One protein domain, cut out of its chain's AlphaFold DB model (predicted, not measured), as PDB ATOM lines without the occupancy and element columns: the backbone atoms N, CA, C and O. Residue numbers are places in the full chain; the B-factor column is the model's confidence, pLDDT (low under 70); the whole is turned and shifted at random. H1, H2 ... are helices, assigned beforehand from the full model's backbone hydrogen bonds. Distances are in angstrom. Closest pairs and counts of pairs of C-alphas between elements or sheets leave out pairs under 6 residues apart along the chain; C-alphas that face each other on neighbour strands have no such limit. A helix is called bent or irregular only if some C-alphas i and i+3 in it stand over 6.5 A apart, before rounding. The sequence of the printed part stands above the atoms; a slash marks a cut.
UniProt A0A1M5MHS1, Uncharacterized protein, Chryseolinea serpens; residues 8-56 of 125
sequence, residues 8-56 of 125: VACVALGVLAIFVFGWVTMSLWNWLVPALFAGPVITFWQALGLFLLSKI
ATOM      1  N   VAL A   8       1.471  -4.167 -63.566       83.62
ATOM      2  CA  VAL A   8       2.001  -4.268 -62.199       83.62
ATOM      3  C   VAL A   8       0.996  -3.715 -61.186       83.62
ATOM      4  O   VAL A   8       0.728  -4.373 -60.186       83.62
ATOM      5  N   ALA A   9       0.361  -2.574 -61.472       78.38
ATOM      6  CA  ALA A   9      -0.681  -2.011 -60.613       78.38
ATOM      7  C   ALA A   9      -1.909  -2.934 -60.484       78.38
ATOM      8  O   ALA A   9      -2.409  -3.143 -59.380       78.38
ATOM      9  N   CYS A  10      -2.379  -3.539 -61.583       74.81
ATOM     10  CA  CYS A  10      -3.478  -4.507 -61.536       74.81
ATOM     11  C   CYS A  10      -3.125  -5.764 -60.730       74.81
ATOM     12  O   CYS A  10      -3.960  -6.257 -59.975       74.81
ATOM     13  N   VAL A  11      -1.904  -6.282 -60.876       82.31
ATOM     14  CA  VAL A  11      -1.446  -7.463 -60.127       82.31
ATOM     15  C   VAL A  11      -1.323  -7.136 -58.640       82.31
ATOM     16  O   VAL A  11      -1.827  -7.894 -57.818       82.31
ATOM     17  N   ALA A  12      -0.736  -5.989 -58.290       85.81
ATOM     18  CA  ALA A  12      -0.612  -5.548 -56.903       85.81
ATOM     19  C   ALA A  12      -1.982  -5.402 -56.217       85.81
ATOM     20  O   ALA A  12      -2.167  -5.894 -55.106       85.81
ATOM     21  N   LEU A  13      -2.969  -4.814 -56.903       81.06
ATOM     22  CA  LEU A  13      -4.341  -4.710 -56.394       81.06
ATOM     23  C   LEU A  13      -5.023  -6.076 -56.244       81.06
ATOM     24  O   LEU A  13      -5.721  -6.305 -55.260       81.06
ATOM     25  N   GLY A  14      -4.807  -6.997 -57.189       80.56
ATOM     26  CA  GLY A  14      -5.337  -8.359 -57.100       80.56
ATOM     27  C   GLY A  14      -4.765  -9.135 -55.912       80.56
ATOM     28  O   GLY A  14      -5.508  -9.792 -55.187       80.56
ATOM     29  N   VAL A  15      -3.456  -9.016 -55.672       82.62
ATOM     30  CA  VAL A  15      -2.790  -9.616 -54.508       82.62
ATOM     31  C   VAL A  15      -3.332  -9.008 -53.217       82.62
ATOM     32  O   VAL A  15      -3.737  -9.750 -52.324       82.62
ATOM     33  N   LEU A  16      -3.434  -7.678 -53.140       82.25
ATOM     34  CA  LEU A  16      -3.979  -6.982 -51.975       82.25
ATOM     35  C   LEU A  16      -5.412  -7.433 -51.658       82.25
ATOM     36  O   LEU A  16      -5.719  -7.733 -50.507       82.25
ATOM     37  N   ALA A  17      -6.269  -7.556 -52.673       74.94
ATOM     38  CA  ALA A  17      -7.640  -8.029 -52.500       74.94
ATOM     39  C   ALA A  17      -7.700  -9.463 -51.946       74.94
ATOM     40  O   ALA A  17      -8.515  -9.744 -51.072       74.94
ATOM     41  N   ILE A  18      -6.819 -10.360 -52.402       76.69
ATOM     42  CA  ILE A  18      -6.742 -11.737 -51.889       76.69
ATOM     43  C   ILE A  18      -6.283 -11.752 -50.427       76.69
ATOM     44  O   ILE A  18      -6.861 -12.480 -49.622       76.69
ATOM     45  N   PHE A  19      -5.289 -10.935 -50.072       77.75
ATOM     46  CA  PHE A  19      -4.811 -10.815 -48.694       77.75
ATOM     47  C   PHE A  19      -5.893 -10.271 -47.758       77.75
ATOM     48  O   PHE A  19      -6.134 -10.856 -46.706       77.75
ATOM     49  N   VAL A  20      -6.591  -9.204 -48.159       77.44
ATOM     50  CA  VAL A  20      -7.685  -8.618 -47.369       77.44
ATOM     51  C   VAL A  20      -8.828  -9.618 -47.209       77.44
ATOM     52  O   VAL A  20      -9.317  -9.818 -46.100       77.44
ATOM     53  N   PHE A  21      -9.226 -10.307 -48.280       76.12
ATOM     54  CA  PHE A  21     -10.311 -11.285 -48.215       76.12
ATOM     55  C   PHE A  21      -9.948 -12.500 -47.348       76.12
ATOM     56  O   PHE A  21     -10.768 -12.958 -46.551       76.12
ATOM     57  N   GLY A  22      -8.711 -12.997 -47.457       74.38
ATOM     58  CA  GLY A  22      -8.181 -14.056 -46.595       74.38
ATOM     59  C   GLY A  22      -8.127 -13.642 -45.122       74.38
ATOM     60  O   GLY A  22      -8.542 -14.408 -44.256       74.38
ATOM     61  N   TRP A  23      -7.705 -12.406 -44.838       74.75
ATOM     62  CA  TRP A  23      -7.657 -11.850 -43.484       74.75
ATOM     63  C   TRP A  23      -9.046 -11.694 -42.857       74.75
ATOM     64  O   TRP A  23      -9.258 -12.073 -41.703       74.75
ATOM     65  N   VAL A  24     -10.009 -11.169 -43.621       77.38
ATOM     66  CA  VAL A  24     -11.407 -11.033 -43.185       77.38
ATOM     67  C   VAL A  24     -12.014 -12.407 -42.931       77.38
ATOM     68  O   VAL A  24     -12.634 -12.607 -41.892       77.38
ATOM     69  N   THR A  25     -11.779 -13.370 -43.825       74.38
ATOM     70  CA  THR A  25     -12.256 -14.750 -43.653       74.38
ATOM     71  C   THR A  25     -11.671 -15.375 -42.387       74.38
ATOM     72  O   THR A  25     -12.418 -15.939 -41.596       74.38
ATOM     73  N   MET A  26     -10.364 -15.219 -42.138       66.25
ATOM     74  CA  MET A  26      -9.710 -15.720 -40.925       66.25
ATOM     75  C   MET A  26     -10.273 -15.066 -39.655       66.25
ATOM     76  O   MET A  26     -10.592 -15.765 -38.697       66.25
ATOM     77  N   SER A  27     -10.416 -13.738 -39.652       65.94
ATOM     78  CA  SER A  27     -10.881 -12.981 -38.482       65.94
ATOM     79  C   SER A  27     -12.342 -13.285 -38.163       65.94
ATOM     80  O   SER A  27     -12.682 -13.533 -37.010       65.94
ATOM     81  N   LEU A  28     -13.198 -13.331 -39.186       68.88
ATOM     82  CA  LEU A  28     -14.615 -13.636 -39.025       68.88
ATOM     83  C   LEU A  28     -14.805 -15.071 -38.521       68.88
ATOM     84  O   LEU A  28     -15.559 -15.300 -37.581       68.88
ATOM     85  N   TRP A  29     -14.070 -16.031 -39.086       62.59
ATOM     86  CA  TRP A  29     -14.162 -17.435 -38.685       62.59
ATOM     87  C   TRP A  29     -13.673 -17.675 -37.249       62.59
ATOM     88  O   TRP A  29     -14.288 -18.453 -36.520       62.59
ATOM     89  N   ASN A  30     -12.612 -16.981 -36.820       63.44
ATOM     90  CA  ASN A  30     -12.058 -17.087 -35.465       63.44
ATOM     91  C   ASN A  30     -13.018 -16.552 -34.385       63.44
ATOM     92  O   ASN A  30     -12.970 -16.992 -33.244       63.44
ATOM     93  N   TRP A  31     -13.927 -15.641 -34.738       65.25
ATOM     94  CA  TRP A  31     -14.947 -15.141 -33.808       65.25
ATOM     95  C   TRP A  31     -16.247 -15.948 -33.853       65.25
ATOM     96  O   TRP A  31     -16.891 -16.140 -32.824       65.25
ATOM     97  N   LEU A  32     -16.641 -16.438 -35.031       62.94
ATOM     98  CA  LEU A  32     -17.959 -17.039 -35.235       62.94
ATOM     99  C   LEU A  32     -18.024 -18.506 -34.788       62.94
ATOM    100  O   LEU A  32     -19.011 -18.939 -34.203       62.94
ATOM    101  N   VAL A  33     -16.979 -19.289 -35.061       58.34
ATOM    102  CA  VAL A  33     -17.020 -20.745 -34.854       58.34
ATOM    103  C   VAL A  33     -16.778 -21.166 -33.400       58.34
ATOM    104  O   VAL A  33     -17.536 -22.015 -32.921       58.34
ATOM    105  N   PRO A  34     -15.824 -20.572 -32.652       56.31
ATOM    106  CA  PRO A  34     -15.646 -20.901 -31.237       56.31
ATOM    107  C   PRO A  34     -16.859 -20.514 -30.387       56.31
ATOM    108  O   PRO A  34     -17.182 -21.212 -29.432       56.31
ATOM    109  N   ALA A  35     -17.548 -19.429 -30.760       57.03
ATOM    110  CA  ALA A  35     -18.705 -18.919 -30.032       57.03
ATOM    111  C   ALA A  35     -20.007 -19.683 -30.326       57.03
ATOM    112  O   ALA A  35     -20.865 -19.756 -29.451       57.03
ATOM    113  N   LEU A  36     -20.177 -20.244 -31.533       56.44
ATOM    114  CA  LEU A  36     -21.459 -20.835 -31.942       56.44
ATOM    115  C   LEU A  36     -21.550 -22.354 -31.811       56.44
ATOM    116  O   LEU A  36     -22.655 -22.854 -31.630       56.44
ATOM    117  N   PHE A  37     -20.446 -23.098 -31.927       58.12
ATOM    118  CA  PHE A  37     -20.562 -24.548 -32.125       58.12
ATOM    119  C   PHE A  37     -19.903 -25.433 -31.073       58.12
ATOM    120  O   PHE A  37     -20.162 -26.632 -31.111       58.12
ATOM    121  N   ALA A  38     -19.056 -24.907 -30.174       54.88
ATOM    122  CA  ALA A  38     -18.228 -25.736 -29.274       54.88
ATOM    123  C   ALA A  38     -17.581 -26.951 -29.995       54.88
ATOM    124  O   ALA A  38     -17.319 -27.995 -29.401       54.88
ATOM    125  N   GLY A  39     -17.396 -26.829 -31.314       55.09
ATOM    126  CA  GLY A  39     -16.981 -27.897 -32.208       55.09
ATOM    127  C   GLY A  39     -15.461 -27.956 -32.282       55.09
ATOM    128  O   GLY A  39     -14.796 -26.972 -31.945       55.09
ATOM    129  N   PRO A  40     -14.891 -29.092 -32.719       55.91
ATOM    130  CA  PRO A  40     -13.447 -29.251 -32.809       55.91
ATOM    131  C   PRO A  40     -12.848 -28.111 -33.631       55.91
ATOM    132  O   PRO A  40     -13.338 -27.775 -34.712       55.91
ATOM    133  N   VAL A  41     -11.809 -27.495 -33.069       59.19
ATOM    134  CA  VAL A  41     -11.159 -26.306 -33.615       59.19
ATOM    135  C   VAL A  41     -10.689 -26.621 -35.031       59.19
ATOM    136  O   VAL A  41      -9.757 -27.402 -35.224       59.19
ATOM    137  N   ILE A  42     -11.344 -26.024 -36.028       62.81
ATOM    138  CA  ILE A  42     -10.877 -26.097 -37.410       62.81
ATOM    139  C   ILE A  42      -9.518 -25.408 -37.439       62.81
ATOM    140  O   ILE A  42      -9.403 -24.206 -37.188       62.81
ATOM    141  N   THR A  43      -8.472 -26.185 -37.703       65.44
ATOM    142  CA  THR A  43      -7.113 -25.647 -37.766       65.44
ATOM    143  C   THR A  43      -6.994 -24.699 -38.954       65.44
ATOM    144  O   THR A  43      -7.676 -24.854 -39.970       65.44
ATOM    145  N   PHE A  44      -6.092 -23.723 -38.849       56.34
ATOM    146  CA  PHE A  44      -5.818 -22.736 -39.897       56.34
ATOM    147  C   PHE A  44      -5.699 -23.363 -41.300       56.34
ATOM    148  O   PHE A  44      -6.237 -22.838 -42.273       56.34
ATOM    149  N   TRP A  45      -5.082 -24.545 -41.381       68.81
ATOM    150  CA  TRP A  45      -4.893 -25.317 -42.608       68.81
ATOM    151  C   TRP A  45      -6.176 -25.921 -43.196       68.81
ATOM    152  O   TRP A  45      -6.282 -26.023 -44.415       68.81
ATOM    153  N   GLN A  46      -7.170 -26.284 -42.381       69.81
ATOM    154  CA  GLN A  46      -8.461 -26.791 -42.864       69.81
ATOM    155  C   GLN A  46      -9.337 -25.666 -43.422       69.81
ATOM    156  O   GLN A  46      -9.937 -25.824 -44.485       69.81
ATOM    157  N   ALA A  47      -9.363 -24.516 -42.743       69.06
ATOM    158  CA  ALA A  47     -10.055 -23.330 -43.239       69.06
ATOM    159  C   ALA A  47      -9.409 -22.824 -44.538       69.06
ATOM    160  O   ALA A  47     -10.114 -22.558 -45.509       69.06
ATOM    161  N   LEU A  48      -8.071 -22.785 -44.599       69.69
ATOM    162  CA  LEU A  48      -7.335 -22.479 -45.829       69.69
ATOM    163  C   LEU A  48      -7.591 -23.501 -46.930       69.69
ATOM    164  O   LEU A  48      -7.781 -23.102 -48.072       69.69
ATOM    165  N   GLY A  49      -7.612 -24.795 -46.606       77.69
ATOM    166  CA  GLY A  49      -7.895 -25.863 -47.560       77.69
ATOM    167  C   GLY A  49      -9.278 -25.708 -48.184       77.69
ATOM    168  O   GLY A  49      -9.391 -25.671 -49.404       77.69
ATOM    169  N   LEU A  50     -10.321 -25.528 -47.368       77.19
ATOM    170  CA  LEU A  50     -11.695 -25.347 -47.845       77.19
ATOM    171  C   LEU A  50     -11.872 -24.026 -48.603       77.19
ATOM    172  O   LEU A  50     -12.535 -23.984 -49.639       77.19
ATOM    173  N   PHE A  51     -11.239 -22.955 -48.124       76.81
ATOM    174  CA  PHE A  51     -11.236 -21.663 -48.797       76.81
ATOM    175  C   PHE A  51     -10.531 -21.733 -50.148       76.81
ATOM    176  O   PHE A  51     -11.051 -21.214 -51.130       76.81
ATOM    177  N   LEU A  52      -9.377 -22.398 -50.224       77.62
ATOM    178  CA  LEU A  52      -8.622 -22.597 -51.456       77.62
ATOM    179  C   LEU A  52      -9.394 -23.478 -52.433       77.62
ATOM    180  O   LEU A  52      -9.416 -23.178 -53.620       77.62
ATOM    181  N   LEU A  53     -10.063 -24.520 -51.944       76.62
ATOM    182  CA  LEU A  53     -10.869 -25.428 -52.754       76.62
ATOM    183  C   LEU A  53     -12.125 -24.723 -53.291       76.62
ATOM    184  O   LEU A  53     -12.410 -24.818 -54.482       76.62
ATOM    185  N   SER A  54     -12.794 -23.913 -52.464       75.06
ATOM    186  CA  SER A  54     -13.860 -22.994 -52.881       75.06
ATOM    187  C   SER A  54     -13.335 -21.967 -53.888       75.06
ATOM    188  O   SER A  54     -13.906 -21.795 -54.962       75.06
ATOM    189  N   LYS A  55     -12.170 -21.360 -53.637       70.00
ATOM    190  CA  LYS A  55     -11.529 -20.474 -54.609       70.00
ATOM    191  C   LYS A  55     -11.246 -21.207 -55.906       70.00
ATOM    192  O   LYS A  55     -11.532 -20.642 -56.935       70.00
ATOM    193  N   ILE A  56     -10.718 -22.421 -55.917       69.75
ATOM    194  CA  ILE A  56     -10.387 -23.130 -57.159       69.75
ATOM    195  C   ILE A  56     -11.660 -23.543 -57.914       69.75
ATOM    196  O   ILE A  56     -11.723 -23.359 -59.127       69.75
TER     197      ILE A  56
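This is residues 8 to 56 of the 125 residues of an uncharacterized protein of Chryseolinea serpens (UniProt A0A1M5MHS1). One long, nearly straight helix, H1, makes the length of this domain; after it the chain folds back through a short link, and a shorter helix, H2, crosses near the middle of H1 at a steep angle with hardly any contact. Residues 8 to 21 of H1 stick out free, and so do residues 35 to 40 at the turn. The printed part has 49 residues with two named helices, H1 then H2, and no named strand; the class is all helix. It is loose, with a radius of gyration of the C-alphas of 13.2 A, and spans 44 by 19 by 13 A.

Begin with H1, residues 8 to 37, and look from it to H2, residues 44 to 56. The two are close but not clearly touching, with 1 pair of C-alphas within 8 A. Look at Met 26 and Ala 47 for their closest C-alphas, 8.0 A apart. Their centres are 11.7 A apart. They run opposite ways at a steep tilt of 52 degrees. In the backbone of H2 every O i to N i+4 pair is within hydrogen-bond range; in H1, 24 of 26 are.

Find C-alpha 8 at (2.001, -4.268, -62.199); from there H1 runs 42.7 A to C-alpha 37 at (-20.562, -24.548, -32.125). It is neither bent nor irregular, but only just: C-alphas 31 and 34 are 6.3 A apart. With six residues between it and H1, H2 begins at Phe 44 and runs 17.9 A from C-alpha 44 to C-alpha 56 at (-10.387, -23.130, -57.159).

The two C-alphas farthest apart are those of Val 8 and Ala 38, at 44.2 A. The printed part has no cut, and the link from H1 to H2 is short. Read the B-factor column for the model's confidence: the mean pLDDT of the printed part is 70.3, and residues 26 to 48 and residue 56 are under 70.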